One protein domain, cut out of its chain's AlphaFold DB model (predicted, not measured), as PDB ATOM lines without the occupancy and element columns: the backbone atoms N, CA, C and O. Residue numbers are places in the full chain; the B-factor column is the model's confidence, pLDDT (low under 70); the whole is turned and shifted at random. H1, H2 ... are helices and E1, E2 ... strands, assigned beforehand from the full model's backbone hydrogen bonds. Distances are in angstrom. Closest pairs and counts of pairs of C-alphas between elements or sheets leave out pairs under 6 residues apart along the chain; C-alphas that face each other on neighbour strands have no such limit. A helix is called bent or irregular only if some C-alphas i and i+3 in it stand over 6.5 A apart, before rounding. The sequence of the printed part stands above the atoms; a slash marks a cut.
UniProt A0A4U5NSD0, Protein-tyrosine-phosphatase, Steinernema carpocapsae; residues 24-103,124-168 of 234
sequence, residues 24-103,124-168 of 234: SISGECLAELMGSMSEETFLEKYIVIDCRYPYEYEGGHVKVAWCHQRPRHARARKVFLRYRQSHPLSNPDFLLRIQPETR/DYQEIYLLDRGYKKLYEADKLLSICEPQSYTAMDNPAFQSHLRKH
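Overview. This is residues 24 to 103 and 124 to 168 of the 234 residues of the protein "Protein-tyrosine-phosphatase" of Steinernema carpocapsae (UniProt A0A4U5NSD0). A small sheet of three strands, E1, E2 and E3, makes the core, with helices set loosely round it: the long H4 crosses over it, H1, H2 and H5 lie at its margins, and H6 sits far out at one end of the longest axis, near H3. Long unnamed stretches run between them, and short pairings tie residues 24 to 25 to E3 and residues 66 to 67 to E1. The 125 printed residues hold six named helices and three named strands, in the order H1 H2 E1 H3 H4 E2 E3 H5 H6; the sheet runs E1 E2 E3, antiparallel, and the class is mixed, helices and strands. The whole is compact, with a radius of gyration of the C-alphas of 14.3 A and spans of 44 by 33 by 25 A.

Along the chain. The sheet holds E1, residues 46 to 50, 13.1 A long; E2, residues 94 to 98, 13.7 A; and E3, residues 128 to 131, 10.2 A. H4, residues 71 to 86, is 22.6 A long; it is irregular, C-alphas 72 and 75 being 8.4 A apart, and has a kink of 45 degrees near residue 78. H1, residues 27 to 35, begins at C-alpha 27 (28.480, -20.028, 10.349) and is 12.2 A long. H2 is residues 39 to 45, H3 residues 54 to 58 and H5 residues 134 to 141. H6, residues 159 to 168, is 15.1 A long, irregular with C-alphas 160 and 163 7.9 A apart, and ends at C-alpha 168 (33.593, -36.584, -10.876).

Arrangement. E1 and E2 are antiparallel at 165 degrees, with N 47 and O 97 2.8 A apart, within hydrogen-bond range. E2 and E3 are antiparallel at 145 degrees, with N 129 and O 96 at 2.8 A. H4 is on the sheet at a height of 10.1 A, over E1 and only just over E2, on which 3 of its C-alphas fall; it runs across the strands, at 86 degrees to E1 on the local plane. The closest C-alphas of H4 and E1 are those of Ala 76 and Ile 49, 6.9 A apart. H1, H2 and H5 are on the sheet but only graze it. H1 and H5 only just touch, with 3 pairs of C-alphas within 8 A, the closest Gly 27 and Leu 138 at 5.1 A, and are about perpendicular at 86 degrees. H1 and H2 are close but not clearly touching, C-alphas 34 and 42 being 6.7 A apart. H3 and H6 are not on the sheet; they are close but not clearly touching, with the C-alphas of Tyr 55 and Phe 161 7.4 A apart. H4 and H6 are apart. Every O i to N i+4 pair is within hydrogen-bond range in H1, H2 and H3, against 10 of 12 in H4, 3 of 4 in H5 and 4 of 6 in H6.

Size, cuts and confidence. The two C-alphas farthest apart, those of Thr 102 and Pro 159, are 45.4 A apart. Residues 104 to 123 are not printed, and C-alphas 103 and 124 are 9.6 A apart across this cut, in the link from E2 to E3. The links H3 to H4 and H5 to H6 are long, with 12 and 17 residues. Residues 84 to 90, of which 84 to 86 belong to H4, stand free. The mean pLDDT of the printed part is 81.7; residues 71 to 95, 97 to 103 and 124 to 126 are under 70.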
ATOM      1  N   SER A  24      34.583 -27.996  15.310       90.81
ATOM      2  CA  SER A  24      33.623 -27.381  14.397       90.81
ATOM      3  C   SER A  24      33.270 -25.988  14.881       90.81
ATOM      4  O   SER A  24      33.108 -25.794  16.082       90.81
ATOM      5  N   ILE A  25      33.124 -25.044  13.960       94.81
ATOM      6  CA  ILE A  25      32.657 -23.677  14.223       94.81
ATOM      7  C   ILE A  25      31.289 -23.459  13.577       94.81
ATOM      8  O   ILE A  25      30.931 -24.151  12.619       94.81
ATOM      9  N   SER A  26      30.516 -22.506  14.094       95.19
ATOM     10  CA  SER A  26      29.254 -22.092  13.476       95.19
ATOM     11  C   SER A  26      29.498 -21.186  12.261       95.19
ATOM     12  O   SER A  26      30.575 -20.609  12.099       95.19
ATOM     13  N   GLY A  27      28.474 -21.035  11.412       94.38
ATOM     14  CA  GLY A  27      28.480 -20.028  10.349       94.38
ATOM     15  C   GLY A  27      28.615 -18.610  10.897       94.38
ATOM     16  O   GLY A  27      29.369 -17.819  10.342       94.38
ATOM     17  N   GLU A  28      27.957 -18.321  12.020       96.00
ATOM     18  CA  GLU A  28      28.046 -17.035  12.722       96.00
ATOM     19  C   GLU A  28      29.483 -16.726  13.143       96.00
ATOM     20  O   GLU A  28      29.983 -15.658  12.819       96.00
ATOM     21  N   CYS A  29      30.185 -17.690  13.752       95.50
ATOM     22  CA  CYS A  29      31.587 -17.525  14.140       95.50
ATOM     23  C   CYS A  29      32.473 -17.182  12.933       95.50
ATOM     24  O   CYS A  29      33.315 -16.290  13.015       95.50
ATOM     25  N   LEU A  30      32.264 -17.843  11.788       94.75
ATOM     26  CA  LEU A  30      32.985 -17.514  10.558       94.75
ATOM     27  C   LEU A  30      32.629 -16.111  10.040       94.75
ATOM     28  O   LEU A  30      33.522 -15.375   9.623       94.75
ATOM     29  N   ALA A  31      31.352 -15.732  10.069       95.38
ATOM     30  CA  ALA A  31      30.898 -14.420   9.619       95.38
ATOM     31  C   ALA A  31      31.435 -13.284  10.500       95.38
ATOM     32  O   ALA A  31      31.935 -12.292   9.973       95.38
ATOM     33  N   GLU A  32      31.390 -13.448  11.822       95.62
ATOM     34  CA  GLU A  32      31.986 -12.525  12.790       95.62
ATOM     35  C   GLU A  32      33.491 -12.400  12.567       95.62
ATOM     36  O   GLU A  32      34.016 -11.291  12.499       95.62
ATOM     37  N   LEU A  33      34.184 -13.525  12.370       93.94
ATOM     38  CA  LEU A  33      35.618 -13.530  12.118       93.94
ATOM     39  C   LEU A  33      35.968 -12.746  10.846       93.94
ATOM     40  O   LEU A  33      36.858 -11.897  10.881       93.94
ATOM     41  N   MET A  34      35.242 -12.982   9.751       93.94
ATOM     42  CA  MET A  34      35.421 -12.252   8.491       93.94
ATOM     43  C   MET A  34      35.024 -10.774   8.596       93.94
ATOM     44  O   MET A  34      35.594  -9.950   7.892       93.94
ATOM     45  N   GLY A  35      34.065 -10.426   9.459       94.81
ATOM     46  CA  GLY A  35      33.651  -9.041   9.703       94.81
ATOM     47  C   GLY A  35      34.555  -8.274  10.672       94.81
ATOM     48  O   GLY A  35      34.563  -7.047  10.658       94.81
ATOM     49  N   SER A  36      35.322  -8.980  11.508       94.94
ATOM     50  CA  SER A  36      36.172  -8.381  12.548       94.94
ATOM     51  C   SER A  36      37.492  -7.792  12.033       94.94
ATOM     52  O   SER A  36      38.168  -7.073  12.767       94.94
ATOM     53  N   MET A  37      37.888  -8.106  10.796       93.50
ATOM     54  CA  MET A  37      39.161  -7.681  10.208       93.50
ATOM     55  C   MET A  37      39.042  -7.459   8.697       93.50
ATOM     56  O   MET A  37      38.060  -7.864   8.081       93.50
ATOM     57  N   SER A  38      40.048  -6.819   8.089       94.12
ATOM     58  CA  SER A  38      40.094  -6.673   6.629       94.12
ATOM     59  C   SER A  38      40.308  -8.023   5.941       94.12
ATOM     60  O   SER A  38      40.861  -8.955   6.534       94.12
ATOM     61  N   GLU A  39      39.914  -8.119   4.672       88.75
ATOM     62  CA  GLU A  39      40.096  -9.335   3.876       88.75
ATOM     63  C   GLU A  39      41.574  -9.749   3.793       88.75
ATOM     64  O   GLU A  39      41.894 -10.929   3.928       88.75
ATOM     65  N   GLU A  40      42.492  -8.789   3.650       86.81
ATOM     66  CA  GLU A  40      43.933  -9.050   3.597       86.81
ATOM     67  C   GLU A  40      44.433  -9.659   4.909       86.81
ATOM     68  O   GLU A  40      45.100 -10.692   4.900       86.81
ATOM     69  N   THR A  41      44.041  -9.065   6.042       86.69
ATOM     70  CA  THR A  41      44.409  -9.561   7.377       86.69
ATOM     71  C   THR A  41      43.830 -10.955   7.621       86.69
ATOM     72  O   THR A  41      44.489 -11.828   8.192       86.69
ATOM     73  N   PHE A  42      42.599 -11.193   7.160       88.38
ATOM     74  CA  PHE A  42      41.969 -12.504   7.234       88.38
ATOM     75  C   PHE A  42      42.745 -13.537   6.410       88.38
ATOM     76  O   PHE A  42      43.042 -14.616   6.910       88.38
ATOM     77  N   LEU A  43      43.129 -13.213   5.174       84.56
ATOM     78  CA  LEU A  43      43.861 -14.112   4.276       84.56
ATOM     79  C   LEU A  43      45.305 -14.394   4.713       84.56
ATOM     80  O   LEU A  43      45.880 -15.416   4.320       84.56
ATOM     81  N   GLU A  44      45.902 -13.520   5.520       79.94
ATOM     82  CA  GLU A  44      47.188 -13.779   6.170       79.94
ATOM     83  C   GLU A  44      47.070 -14.830   7.275       79.94
ATOM     84  O   GLU A  44      47.963 -15.663   7.428       79.94
ATOM     85  N   LYS A  45      45.952 -14.832   8.009       81.88
ATOM     86  CA  LYS A  45      45.738 -15.691   9.181       81.88
ATOM     87  C   LYS A  45      44.949 -16.957   8.888       81.88
ATOM     88  O   LYS A  45      45.120 -17.952   9.580       81.88
ATOM     89  N   TYR A  46      44.094 -16.961   7.876       85.00
ATOM     90  CA  TYR A  46      43.118 -18.015   7.640       85.00
ATOM     91  C   TYR A  46      43.158 -18.491   6.191       85.00
ATOM     92  O   TYR A  46      43.461 -17.757   5.253       85.00
ATOM     93  N   ILE A  47      42.851 -19.769   6.004       85.12
ATOM     94  CA  ILE A  47      42.605 -20.380   4.705       85.12
ATOM     95  C   ILE A  47      41.264 -21.079   4.795       85.12
ATOM     96  O   ILE A  47      41.073 -22.008   5.581       85.12
ATOM     97  N   VAL A  48      40.359 -20.659   3.929       88.44
ATOM     98  CA  VAL A  48      39.035 -21.242   3.787       88.44
ATOM     99  C   VAL A  48      39.063 -22.180   2.582       88.44
ATOM    100  O   VAL A  48      39.375 -21.752   1.473       88.44
ATOM    101  N   ILE A  49      38.775 -23.465   2.775       87.75
ATOM    102  CA  ILE A  49      38.802 -24.475   1.711       87.75
ATOM    103  C   ILE A  49      37.399 -25.042   1.511       87.75
ATOM    104  O   ILE A  49      36.885 -25.782   2.352       87.75
ATOM    105  N   ASP A  50      36.821 -24.759   0.346       88.88
ATOM    106  CA  ASP A  50      35.599 -25.413  -0.110       88.88
ATOM    107  C   ASP A  50      35.969 -26.741  -0.784       88.88
ATOM    108  O   ASP A  50      36.797 -26.813  -1.703       88.88
ATOM    109  N   CYS A  51      35.391 -27.819  -0.274       86.25
ATOM    110  CA  CYS A  51      35.739 -29.179  -0.661       86.25
ATOM    111  C   CYS A  51      34.671 -29.832  -1.553       86.25
ATOM    112  O   CYS A  51      34.883 -30.960  -2.020       86.25
ATOM    113  N   ARG A  52      33.568 -29.120  -1.826       88.81
ATOM    114  CA  ARG A  52      32.470 -29.551  -2.700       88.81
ATOM    115  C   ARG A  52      32.904 -29.633  -4.165       88.81
ATOM    116  O   ARG A  52      34.033 -29.281  -4.532       88.81
ATOM    117  N   TYR A  53      32.022 -30.141  -5.026       87.75
ATOM    118  CA  TYR A  53      32.297 -30.176  -6.460       87.75
ATOM    119  C   TYR A  53      32.336 -28.764  -7.066       87.75
ATOM    120  O   TYR A  53      31.705 -27.847  -6.539       87.75
ATOM    121  N   PRO A  54      33.027 -28.557  -8.206       90.06
ATOM    122  CA  PRO A  54      33.241 -27.216  -8.738       90.06
ATOM    123  C   PRO A  54      31.935 -26.509  -9.100       90.06
ATOM    124  O   PRO A  54      31.854 -25.303  -8.921       90.06
ATOM    125  N   TYR A  55      30.915 -27.255  -9.541       91.75
ATOM    126  CA  TYR A  55      29.602 -26.693  -9.871       91.75
ATOM    127  C   TYR A  55      28.826 -26.222  -8.632       91.75
ATOM    128  O   TYR A  55      28.061 -25.266  -8.713       91.75
ATOM    129  N   GLU A  56      29.022 -26.866  -7.476       93.12
ATOM    130  CA  GLU A  56      28.412 -26.436  -6.212       93.12
ATOM    131  C   GLU A  56      29.059 -25.140  -5.731       93.12
ATOM    132  O   GLU A  56      28.359 -24.217  -5.328       93.12
ATOM    133  N   TYR A  57      30.391 -25.068  -5.828       92.56
ATOM    134  CA  TYR A  57      31.168 -23.873  -5.514       92.56
ATOM    135  C   TYR A  57      30.804 -22.704  -6.440       92.56
ATOM    136  O   TYR A  57      30.516 -21.610  -5.970       92.56
ATOM    137  N   GLU A  58      30.756 -22.923  -7.758       93.25
ATOM    138  CA  GLU A  58      30.314 -21.916  -8.738       93.25
ATOM    139  C   GLU A  58      28.896 -21.417  -8.470       93.25
ATOM    140  O   GLU A  58      28.608 -20.241  -8.663       93.25
ATOM    141  N   GLY A  59      28.023 -22.312  -8.008       94.25
ATOM    142  CA  GLY A  59      26.655 -21.997  -7.628       94.25
ATOM    143  C   GLY A  59      26.508 -21.258  -6.300       94.25
ATOM    144  O   GLY A  59      25.378 -21.015  -5.888       94.25
ATOM    145  N   GLY A  60      27.610 -20.918  -5.635       95.44
ATOM    146  CA  GLY A  60      27.639 -20.158  -4.391       95.44
ATOM    147  C   GLY A  60      28.574 -20.784  -3.371       95.44
ATOM    148  O   GLY A  60      28.476 -21.974  -3.059       95.44
ATOM    149  N   HIS A  61      29.495 -19.981  -2.856       94.62
ATOM    150  CA  HIS A  61      30.468 -20.356  -1.836       94.62
ATOM    151  C   HIS A  61      30.671 -19.207  -0.845       94.62
ATOM    152  O   HIS A  61      30.135 -18.116  -1.021       94.62
ATOM    153  N   VAL A  62      31.416 -19.447   0.233       94.50
ATOM    154  CA  VAL A  62      31.847 -18.359   1.124       94.50
ATOM    155  C   VAL A  62      32.903 -17.529   0.401       94.50
ATOM    156  O   VAL A  62      33.792 -18.098  -0.233       94.50
ATOM    157  N   LYS A  63      32.843 -16.205   0.523       93.56
ATOM    158  CA  LYS A  63      33.862 -15.286   0.004       93.56
ATOM    159  C   LYS A  63      35.257 -15.739   0.414       93.56
ATOM    160  O   LYS A  63      35.436 -16.355   1.461       93.56
ATOM    161  N   VAL A  64      36.233 -15.478  -0.448       88.81
ATOM    162  CA  VAL A  64      37.638 -15.890  -0.298       88.81
ATOM    163  C   VAL A  64      37.903 -17.398  -0.178       88.81
ATOM    164  O   VAL A  64      39.063 -17.803  -0.079       88.81
ATOM    165  N   ALA A  65      36.877 -18.259  -0.223       90.00
ATOM    166  CA  ALA A  65      37.058 -19.702  -0.138       90.00
ATOM    167  C   ALA A  65      37.747 -20.256  -1.383       90.00
ATOM    168  O   ALA A  65      37.404 -19.933  -2.520       90.00
ATOM    169  N   TRP A  66      38.698 -21.162  -1.181       87.56
ATOM    170  CA  TRP A  66      39.413 -21.826  -2.258       87.56
ATOM    171  C   TRP A  66      38.809 -23.203  -2.511       87.56
ATOM    172  O   TRP A  66      38.954 -24.116  -1.701       87.56
ATOM    173  N   CYS A  67      38.205 -23.401  -3.681       85.00
ATOM    174  CA  CYS A  67      37.830 -24.742  -4.127       85.00
ATOM    175  C   CYS A  67      39.071 -25.585  -4.471       85.00
ATOM    176  O   CYS A  67      39.775 -25.284  -5.438       85.00
ATOM    177  N   HIS A  68      39.323 -26.671  -3.733       73.94
ATOM    178  CA  HIS A  68      40.468 -27.577  -3.950       73.94
ATOM    179  C   HIS A  68      40.525 -28.179  -5.365       73.94
ATOM    180  O   HIS A  68      41.599 -28.470  -5.899       73.94
ATOM    181  N   GLN A  69      39.352 -28.408  -5.954       71.62
ATOM    182  CA  GLN A  69      39.195 -29.105  -7.227       71.62
ATOM    183  C   GLN A  69      39.444 -28.179  -8.431       71.62
ATOM    184  O   GLN A  69      39.539 -28.646  -9.567       71.62
ATOM    185  N   ARG A  70      39.602 -26.867  -8.203       73.00
ATOM    186  CA  ARG A  70      39.919 -25.887  -9.247       73.00
ATOM    187  C   ARG A  70      41.424 -25.855  -9.538       73.00
ATOM    188  O   ARG A  70      42.213 -25.627  -8.620       73.00
ATOM    189  N   PRO A  71      41.851 -25.952 -10.812       68.38
ATOM    190  CA  PRO A  71      43.267 -25.857 -11.180       68.38
ATOM    191  C   PRO A  71      43.935 -24.554 -10.721       68.38
ATOM    192  O   PRO A  71      45.089 -24.568 -10.294       68.38
ATOM    193  N   ARG A  72      43.188 -23.440 -10.747       69.44
ATOM    194  CA  ARG A  72      43.657 -22.108 -10.330       69.44
ATOM    195  C   ARG A  72      43.999 -22.037  -8.832       69.44
ATOM    196  O   ARG A  72      44.816 -21.217  -8.436       69.44
ATOM    197  N   HIS A  73      43.464 -22.949  -8.016       69.31
ATOM    198  CA  HIS A  73      43.719 -23.052  -6.574       69.31
ATOM    199  C   HIS A  73      44.730 -24.162  -6.237       69.31
ATOM    200  O   HIS A  73      44.621 -24.859  -5.225       69.31
ATOM    201  N   ALA A  74      45.761 -24.338  -7.071       62.31
ATOM    202  CA  ALA A  74      46.775 -25.385  -6.900       62.31
ATOM    203  C   ALA A  74      47.458 -25.390  -5.513       62.31
ATOM    204  O   ALA A  74      47.902 -26.444  -5.049       62.31
ATOM    205  N   ARG A  75      47.514 -24.237  -4.828       59.41
ATOM    206  CA  ARG A  75      48.016 -24.111  -3.450       59.41
ATOM    207  C   ARG A  75      47.093 -24.792  -2.421       59.41
ATOM    208  O   ARG A  75      47.596 -25.612  -1.654       59.41
ATOM    209  N   ALA A  76      45.765 -24.594  -2.475       61.03
ATOM    210  CA  ALA A  76      44.808 -25.380  -1.667       61.03
ATOM    211  C   ALA A  76      44.919 -26.880  -1.965       61.03
ATOM    212  O   ALA A  76      44.668 -27.716  -1.093       61.03
ATOM    213  N   ARG A  77      45.362 -27.236  -3.182       59.25
ATOM    214  CA  ARG A  77      45.559 -28.632  -3.564       59.25
ATOM    215  C   ARG A  77      46.560 -29.374  -2.691       59.25
ATOM    216  O   ARG A  77      46.259 -30.464  -2.210       59.25
ATOM    217  N   LYS A  78      47.721 -28.770  -2.442       64.44
ATOM    218  CA  LYS A  78      48.766 -29.369  -1.595       64.44
ATOM    219  C   LYS A  78      48.335 -29.450  -0.128       64.44
ATOM    220  O   LYS A  78      48.542 -30.483   0.504       64.44
ATOM    221  N   VAL A  79      47.705 -28.390   0.381       62.34
ATOM    222  CA  VAL A  79      47.252 -28.280   1.779       62.34
ATOM    223  C   VAL A  79      46.195 -29.343   2.095       62.34
ATOM    224  O   VAL A  79      46.362 -30.120   3.035       62.34
ATOM    225  N   PHE A  80      45.153 -29.444   1.268       64.06
ATOM    226  CA  PHE A  80      44.080 -30.424   1.450       64.06
ATOM    227  C   PHE A  80      44.544 -31.869   1.235       64.06
ATOM    228  O   PHE A  80      44.126 -32.760   1.969       64.06
ATOM    229  N   LEU A  81      45.424 -32.133   0.257       63.56
ATOM    230  CA  LEU A  81      45.889 -33.500  -0.010       63.56
ATOM    231  C   LEU A  81      46.663 -34.081   1.184       63.56
ATOM    232  O   LEU A  81      46.445 -35.238   1.537       63.56
ATOM    233  N   ARG A  82      47.509 -33.275   1.842       65.06
ATOM    234  CA  ARG A  82      48.218 -33.675   3.073       65.06
ATOM    235  C   ARG A  82      47.251 -33.973   4.223       65.06
ATOM    236  O   ARG A  82      47.427 -34.952   4.947       65.06
ATOM    237  N   TYR A  83      46.200 -33.163   4.360       62.66
ATOM    238  CA  TYR A  83      45.158 -33.408   5.353       62.66
ATOM    239  C   TYR A  83      44.406 -34.716   5.069       62.66
ATOM    240  O   TYR A  83      44.318 -35.575   5.936       62.66
ATOM    241  N   ARG A  84      43.958 -34.939   3.829       61.38
ATOM    242  CA  ARG A  84      43.215 -36.152   3.446       61.38
ATOM    243  C   ARG A  84      44.032 -37.442   3.589       61.38
ATOM    244  O   ARG A  84      43.454 -38.502   3.805       61.38
ATOM    245  N   GLN A  85      45.357 -37.363   3.460       61.78
ATOM    246  CA  GLN A  85      46.263 -38.494   3.700       61.78
ATOM    247  C   GLN A  85      46.343 -38.884   5.180       61.78
ATOM    248  O   GLN A  85      46.445 -40.068   5.482       61.78
ATOM    249  N   SER A  86      46.296 -37.906   6.086       53.84
ATOM    250  CA  SER A  86      46.359 -38.134   7.537       53.84
ATOM    251  C   SER A  86      44.980 -38.375   8.160       53.84
ATOM    252  O   SER A  86      44.878 -39.072   9.162       53.84
ATOM    253  N   HIS A  87      43.921 -37.845   7.545       58.22
ATOM    254  CA  HIS A  87      42.558 -37.873   8.062       58.22
ATOM    255  C   HIS A  87      41.582 -38.179   6.917       58.22
ATOM    256  O   HIS A  87      41.129 -37.264   6.219       58.22
ATOM    257  N   PRO A  88      41.261 -39.462   6.673       55.94
ATOM    258  CA  PRO A  88      40.295 -39.854   5.656       55.94
ATOM    259  C   PRO A  88      38.877 -39.481   6.104       55.94
ATOM    260  O   PRO A  88      38.110 -40.311   6.582       55.94
ATOM    261  N   LEU A  89      38.520 -38.207   5.948       58.31
ATOM    262  CA  LEU A  89      37.152 -37.750   6.138       58.31
ATOM    263  C   LEU A  89      36.272 -38.167   4.962       58.31
ATOM    264  O   LEU A  89      36.644 -38.035   3.789       58.31
ATOM    265  N   SER A  90      35.067 -38.628   5.294       48.72
ATOM    266  CA  SER A  90      33.945 -38.689   4.366       48.72
ATOM    267  C   SER A  90      33.605 -37.259   3.946       48.72
ATOM    268  O   SER A  90      32.912 -36.575   4.682       48.72
ATOM    269  N   ASN A  91      34.162 -36.818   2.811       51.75
ATOM    270  CA  ASN A  91      33.862 -35.571   2.093       51.75
ATOM    271  C   ASN A  91      33.356 -34.427   2.994       51.75
ATOM    272  O   ASN A  91      32.152 -34.183   3.012       51.75
ATOM    273  N   PRO A  92      34.241 -33.739   3.742       59.47
ATOM    274  CA  PRO A  92      33.818 -32.547   4.461       59.47
ATOM    275  C   PRO A  92      33.366 -31.513   3.430       59.47
ATOM    276  O   PRO A  92      34.038 -31.355   2.413       59.47
ATOM    277  N   ASP A  93      32.260 -30.817   3.678       58.78
ATOM    278  CA  ASP A  93      31.796 -29.764   2.768       58.78
ATOM    279  C   ASP A  93      32.735 -28.548   2.809       58.78
ATOM    280  O   ASP A  93      32.920 -27.857   1.806       58.78
ATOM    281  N   PHE A  94      33.372 -28.299   3.958       67.50
ATOM    282  CA  PHE A  94      34.106 -27.063   4.197       67.50
ATOM    283  C   PHE A  94      35.165 -27.207   5.298       67.50
ATOM    284  O   PHE A  94      34.881 -27.751   6.365       67.50
ATOM    285  N   LEU A  95      36.374 -26.705   5.048       69.88
ATOM    286  CA  LEU A  95      37.523 -26.801   5.952       69.88
ATOM    287  C   LEU A  95      38.153 -25.414   6.128       69.88
ATOM    288  O   LEU A  95      38.716 -24.873   5.179       69.88
ATOM    289  N   LEU A  96      38.084 -24.853   7.334       70.12
ATOM    290  CA  LEU A  96      38.810 -23.640   7.709       70.12
ATOM    291  C   LEU A  96      40.105 -24.024   8.429       70.12
ATOM    292  O   LEU A  96      40.124 -24.896   9.295       70.12
ATOM    293  N   ARG A  97      41.205 -23.368   8.070       69.19
ATOM    294  CA  ARG A  97      42.532 -23.638   8.622       69.19
ATOM    295  C   ARG A  97      43.231 -22.339   8.995       69.19
ATOM    296  O   ARG A  97      43.266 -21.431   8.171       69.19
ATOM    297  N   ILE A  98      43.822 -22.274  10.184       60.59
ATOM    298  CA  ILE A  98      44.620 -21.114  10.611       60.59
ATOM    299  C   ILE A  98      46.060 -21.277  10.105       60.59
ATOM    300  O   ILE A  98      46.647 -22.353  10.233       60.59
ATOM    301  N   GLN A  99      46.613 -20.237   9.482       56.16
ATOM    302  CA  GLN A  99      48.027 -20.133   9.128       56.16
ATOM    303  C   GLN A  99      48.832 -19.783  10.386       56.16
ATOM    304  O   GLN A  99      48.433 -18.878  11.117       56.16
ATOM    305  N   PRO A 100      49.962 -20.457  10.656       48.94
ATOM    306  CA  PRO A 100      50.844 -20.026  11.734       48.94
ATOM    307  C   PRO A 100      51.400 -18.622  11.443       48.94
ATOM    308  O   PRO A 100      51.756 -18.317  10.305       48.94
ATOM    309  N   GLU A 101      51.525 -17.795  12.485       43.72
ATOM    310  CA  GLU A 101      52.080 -16.430  12.415       43.72
ATOM    311  C   GLU A 101      53.506 -16.406  11.834       43.72
ATOM    312  O   GLU A 101      53.920 -15.451  11.175       43.72
ATOM    313  N   THR A 102      54.257 -17.497  12.000       39.00
ATOM    314  CA  THR A 102      55.547 -17.702  11.347       39.00
ATOM    315  C   THR A 102      55.329 -18.288   9.958       39.00
ATOM    316  O   THR A 102      55.235 -19.499   9.745       39.00
ATOM    317  N   ARG A 103      55.275 -17.393   8.968       40.97
ATOM    318  CA  ARG A 103      55.287 -17.717   7.539       40.97
ATOM    319  C   ARG A 103      56.618 -18.388   7.179       40.97
ATOM    320  O   ARG A 103      57.492 -17.767   6.581       40.97
ATOM    321  N   ASP A 124      52.344 -28.316   9.110       56.88
ATOM    322  CA  ASP A 124      52.602 -26.867   8.964       56.88
ATOM    323  C   ASP A 124      51.468 -25.979   9.519       56.88
ATOM    324  O   ASP A 124      51.529 -24.758   9.456       56.88
ATOM    325  N   TYR A 125      50.387 -26.581  10.012       61.06
ATOM    326  CA  TYR A 125      49.283 -25.877  10.616       61.06
ATOM    327  C   TYR A 125      48.650 -26.770  11.676       61.06
ATOM    328  O   TYR A 125      48.210 -27.887  11.367       61.06
ATOM    329  N   GLN A 126      48.617 -26.243  12.893       69.00
ATOM    330  CA  GLN A 126      48.264 -26.962  14.111       69.00
ATOM    331  C   GLN A 126      46.751 -26.981  14.352       69.00
ATOM    332  O   GLN A 126      46.259 -27.882  15.021       69.00
ATOM    333  N   GLU A 127      46.009 -26.050  13.745       82.56
ATOM    334  CA  GLU A 127      44.621 -25.765  14.098       82.56
ATOM    335  C   GLU A 127      43.690 -25.846  12.882       82.56
ATOM    336  O   GLU A 127      43.902 -25.203  11.846       82.56
ATOM    337  N   ILE A 128      42.673 -26.705  12.992       85.06
ATOM    338  CA  ILE A 128      41.770 -27.058  11.898       85.06
ATOM    339  C   ILE A 128      40.324 -27.037  12.384       85.06
ATOM    340  O   ILE A 128      39.992 -27.631  13.412       85.06
ATOM    341  N   TYR A 129      39.465 -26.426  11.572       88.75
ATOM    342  CA  TYR A 129      38.042 -26.297  11.824       88.75
ATOM    343  C   TYR A 129      37.195 -26.834  10.677       88.75
ATOM    344  O   TYR A 129      37.499 -26.615   9.503       88.75
ATOM    345  N   LEU A 130      36.089 -27.490  11.015       90.62
ATOM    346  CA  LEU A 130      34.997 -27.742  10.082       90.62
ATOM    347  C   LEU A 130      33.880 -26.728  10.298       90.62
ATOM    348  O   LEU A 130      33.560 -26.364  11.428       90.62
ATOM    349  N   LEU A 131      33.257 -26.290   9.213       92.50
ATOM    350  CA  LEU A 131      32.022 -25.524   9.321       92.50
ATOM    351  C   LEU A 131      30.886 -26.486   9.676       92.50
ATOM    352  O   LEU A 131      30.595 -27.405   8.904       92.50
ATOM    353  N   ASP A 132      30.260 -26.301  10.837       92.25
ATOM    354  CA  ASP A 132      29.197 -27.192  11.293       92.25
ATOM    355  C   ASP A 132      28.020 -27.189  10.309       92.25
ATOM    356  O   ASP A 132      27.473 -26.136   9.978       92.25
ATOM    357  N   ARG A 133      27.640 -28.385   9.834       89.75
ATOM    358  CA  ARG A 133      26.563 -28.619   8.847       89.75
ATOM    359  C   ARG A 133      26.777 -27.923   7.493       89.75
ATOM    360  O   ARG A 133      25.848 -27.838   6.685       89.75
ATOM    361  N   GLY A 134      28.010 -27.489   7.234       91.44
ATOM    362  CA  GLY A 134      28.486 -27.029   5.939       91.44
ATOM    363  C   GLY A 134      27.822 -25.752   5.418       91.44
ATOM    364  O   GLY A 134      27.116 -25.027   6.120       91.44
ATOM    365  N   TYR A 135      28.054 -25.486   4.132       94.19
ATOM    366  CA  TYR A 135      27.569 -24.278   3.458       94.19
ATOM    367  C   TYR A 135      26.036 -24.202   3.384       94.19
ATOM    368  O   TYR A 135      25.470 -23.115   3.424       94.19
ATOM    369  N   LYS A 136      25.353 -25.356   3.341       93.25
ATOM    370  CA  LYS A 136      23.889 -25.424   3.298       93.25
ATOM    371  C   LYS A 136      23.253 -24.713   4.494       93.25
ATOM    372  O   LYS A 136      22.388 -23.866   4.301       93.25
ATOM    373  N   LYS A 137      23.694 -25.025   5.723       94.50
ATOM    374  CA  LYS A 137      23.170 -24.371   6.935       94.50
ATOM    375  C   LYS A 137      23.477 -22.875   6.933       94.50
ATOM    376  O   LYS A 137      22.573 -22.085   7.187       94.50
ATOM    377  N   LEU A 138      24.720 -22.507   6.615       95.06
ATOM    378  CA  LEU A 138      25.174 -21.113   6.562       95.06
ATOM    379  C   LEU A 138      24.295 -20.266   5.629       95.06
ATOM    380  O   LEU A 138      23.912 -19.150   5.978       95.06
ATOM    381  N   TYR A 139      23.957 -20.810   4.457       95.00
ATOM    382  CA  TYR A 139      23.160 -20.114   3.454       95.00
ATOM    383  C   TYR A 139      21.652 -20.145   3.757       95.00
ATOM    384  O   TYR A 139      21.007 -19.100   3.774       95.00
ATOM    385  N   GLU A 140      21.073 -21.327   3.994       95.19
ATOM    386  CA  GLU A 140      19.614 -21.495   4.089       95.19
ATOM    387  C   GLU A 140      19.057 -21.146   5.475       95.19
ATOM    388  O   GLU A 140      18.025 -20.478   5.577       95.19
ATOM    389  N   ALA A 141      19.716 -21.612   6.540       95.06
ATOM    390  CA  ALA A 141      19.218 -21.486   7.909       95.06
ATOM    391  C   ALA A 141      19.727 -20.208   8.582       95.06
ATOM    392  O   ALA A 141      18.922 -19.421   9.075       95.06
ATOM    393  N   ASP A 142      21.044 -19.986   8.553       94.50
ATOM    394  CA  ASP A 142      21.682 -18.841   9.217       94.50
ATOM    395  C   ASP A 142      21.547 -17.552   8.377       94.50
ATOM    396  O   ASP A 142      21.685 -16.448   8.896       94.50
ATOM    397  N   LYS A 143      21.243 -17.680   7.074       96.44
ATOM    398  CA  LYS A 143      21.040 -16.569   6.121       96.44
ATOM    399  C   LYS A 143      22.195 -15.562   6.094       96.44
ATOM    400  O   LYS A 143      21.992 -14.361   5.910       96.44
ATOM    401  N   LEU A 144      23.426 -16.056   6.209       96.06
ATOM    402  CA  LEU A 144      24.651 -15.249   6.216       96.06
ATOM    403  C   LEU A 144      25.080 -14.863   4.788       96.06
ATOM    404  O   LEU A 144      26.174 -15.174   4.317       96.06
ATOM    405  N   LEU A 145      24.189 -14.181   4.063       96.31
ATOM    406  CA  LEU A 145      24.350 -13.873   2.637       96.31
ATOM    407  C   LEU A 145      25.495 -12.885   2.358       96.31
ATOM    408  O   LEU A 145      26.069 -12.887   1.270       96.31
ATOM    409  N   SER A 146      25.850 -12.040   3.328       95.88
ATOM    410  CA  SER A 146      26.910 -11.030   3.190       95.88
ATOM    411  C   SER A 146      28.294 -11.638   2.954       95.88
ATOM    412  O   SER A 146      29.126 -11.017   2.289       95.88
ATOM    413  N   ILE A 147      28.525 -12.860   3.439       95.38
ATOM    414  CA  ILE A 147      29.776 -13.605   3.267       95.38
ATOM    415  C   ILE A 147      29.701 -14.639   2.136       95.38
ATOM    416  O   ILE A 147      30.614 -15.443   2.000       95.38
ATOM    417  N   CYS A 148      28.642 -14.633   1.320       96.38
ATOM    418  CA  CYS A 148      28.454 -15.568   0.210       96.38
ATOM    419  C   CYS A 148      28.714 -14.911  -1.154       96.38
ATOM    420  O   CYS A 148      28.360 -13.750  -1.366       96.38
ATOM    421  N   GLU A 149      29.287 -15.668  -2.089       94.75
ATOM    422  CA  GLU A 149      29.538 -15.244  -3.466       94.75
ATOM    423  C   GLU A 149      29.469 -16.426  -4.459       94.75
ATOM    424  O   GLU A 149      30.146 -17.431  -4.257       94.75
ATOM    425  N   PRO A 150      28.658 -16.339  -5.534       97.00
ATOM    426  CA  PRO A 150      27.438 -15.526  -5.593       97.00
ATOM    427  C   PRO A 150      26.506 -15.827  -4.402       97.00
ATOM    428  O   PRO A 150      26.643 -16.850  -3.735       97.00
ATOM    429  N   GLN A 151      25.540 -14.945  -4.124       96.94
ATOM    430  CA  GLN A 151      24.535 -15.149  -3.068       96.94
ATOM    431  C   GLN A 151      23.475 -16.187  -3.471       96.94
ATOM    432  O   GLN A 151      22.274 -15.929  -3.443       96.94
ATOM    433  N   SER A 152      23.915 -17.382  -3.837       96.62
ATOM    434  CA  SER A 152      23.084 -18.517  -4.219       96.62
ATOM    435  C   SER A 152      23.582 -19.791  -3.546       96.62
ATOM    436  O   SER A 152      24.641 -19.816  -2.925       96.62
ATOM    437  N   TYR A 153      22.806 -20.862  -3.659       95.44
ATOM    438  CA  TYR A 153      23.214 -22.182  -3.213       95.44
ATOM    439  C   TYR A 153      22.850 -23.218  -4.272       95.44
ATOM    440  O   TYR A 153      21.697 -23.322  -4.690       95.44
ATOM    441  N   THR A 154      23.842 -24.008  -4.680       94.88
ATOM    442  CA  THR A 154      23.650 -25.174  -5.545       94.88
ATOM    443  C   THR A 154      23.959 -26.439  -4.762       94.88
ATOM    444  O   THR A 154      25.103 -26.675  -4.368       94.88
ATOM    445  N   ALA A 155      22.932 -27.264  -4.564       92.38
ATOM    446  CA  ALA A 155      23.062 -28.572  -3.940       92.38
ATOM    447  C   ALA A 155      23.750 -29.590  -4.869       92.38
ATOM    448  O   ALA A 155      23.626 -29.536  -6.096       92.38
ATOM    449  N   MET A 156      24.435 -30.562  -4.269       88.44
ATOM    450  CA  MET A 156      25.124 -31.653  -4.970       88.44
ATOM    451  C   MET A 156      24.196 -32.498  -5.859       88.44
ATOM    452  O   MET A 156      24.599 -33.005  -6.904       88.44
ATOM    453  N   ASP A 157      22.952 -32.697  -5.432       87.88
ATOM    454  CA  ASP A 157      21.941 -33.506  -6.114       87.88
ATOM    455  C   ASP A 157      21.090 -32.704  -7.108       87.88
ATOM    456  O   ASP A 157      20.131 -33.241  -7.667       87.88
ATOM    457  N   ASN A 158      21.469 -31.451  -7.391       91.12
ATOM    458  CA  ASN A 158      20.779 -30.613  -8.361       91.12
ATOM    459  C   ASN A 158      20.649 -31.345  -9.722       91.12
ATOM    460  O   ASN A 158      21.668 -31.714 -10.329       91.12
ATOM    461  N   PRO A 159      19.415 -31.537 -10.241       92.25
ATOM    462  CA  PRO A 159      19.167 -32.265 -11.484       92.25
ATOM    463  C   PRO A 159      19.950 -31.736 -12.692       92.25
ATOM    464  O   PRO A 159      20.383 -32.527 -13.531       92.25
ATOM    465  N   ALA A 160      20.206 -30.426 -12.751       92.69
ATOM    466  CA  ALA A 160      20.949 -29.796 -13.840       92.69
ATOM    467  C   ALA A 160      22.418 -30.263 -13.925       92.69
ATOM    468  O   ALA A 160      23.035 -30.190 -14.988       92.69
ATOM    469  N   PHE A 161      22.985 -30.793 -12.834       90.25
ATOM    470  CA  PHE A 161      24.407 -31.143 -12.730       90.25
ATOM    471  C   PHE A 161      24.677 -32.647 -12.585       90.25
ATOM    472  O   PHE A 161      25.820 -33.055 -12.351       90.25
ATOM    473  N   GLN A 162      23.680 -33.512 -12.806       89.25
ATOM    474  CA  GLN A 162      23.852 -34.969 -12.691       89.25
ATOM    475  C   GLN A 162      24.992 -35.521 -13.563       89.25
ATOM    476  O   GLN A 162      25.712 -36.438 -13.154       89.25
ATOM    477  N   SER A 163      25.190 -34.966 -14.762       87.06
ATOM    478  CA  SER A 163      26.274 -35.361 -15.669       87.06
ATOM    479  C   SER A 163      27.659 -35.013 -15.099       87.06
ATOM    480  O   SER A 163      28.578 -35.834 -15.169       87.06
ATOM    481  N   HIS A 164      27.806 -33.846 -14.464       85.25
ATOM    482  CA  HIS A 164      29.027 -33.418 -13.776       85.25
ATOM    483  C   HIS A 164      29.327 -34.299 -12.558       85.25
ATOM    484  O   HIS A 164      30.451 -34.791 -12.417       85.25
ATOM    485  N   LEU A 165      28.314 -34.590 -11.734       84.62
ATOM    486  CA  LEU A 165      28.435 -35.481 -10.578       84.62
ATOM    487  C   LEU A 165      28.928 -36.882 -10.981       84.62
ATOM    488  O   LEU A 165      29.822 -37.444 -10.342       84.62
ATOM    489  N   ARG A 166      28.388 -37.446 -12.071       85.75
ATOM    490  CA  ARG A 166      28.817 -38.752 -12.607       85.75
ATOM    491  C   ARG A 166      30.285 -38.738 -13.037       85.75
ATOM    492  O   ARG A 166      31.033 -39.620 -12.611       85.75
ATOM    493  N   LYS A 167      30.707 -37.728 -13.810       83.00
ATOM    494  CA  LYS A 167      32.102 -37.563 -14.265       83.00
ATOM    495  C   LYS A 167      33.077 -37.497 -13.084       83.00
ATOM    496  O   LYS A 167      34.101 -38.188 -13.073       83.00
ATOM    497  N   HIS A 168      32.730 -36.737 -12.045       75.38
ATOM    498  CA  HIS A 168      33.593 -36.584 -10.876       75.38
ATOM    499  C   HIS A 168      33.675 -37.865 -10.027       75.38
ATOM    500  O   HIS A 168      34.758 -38.266  -9.587       75.38
TER     501      HIS A 168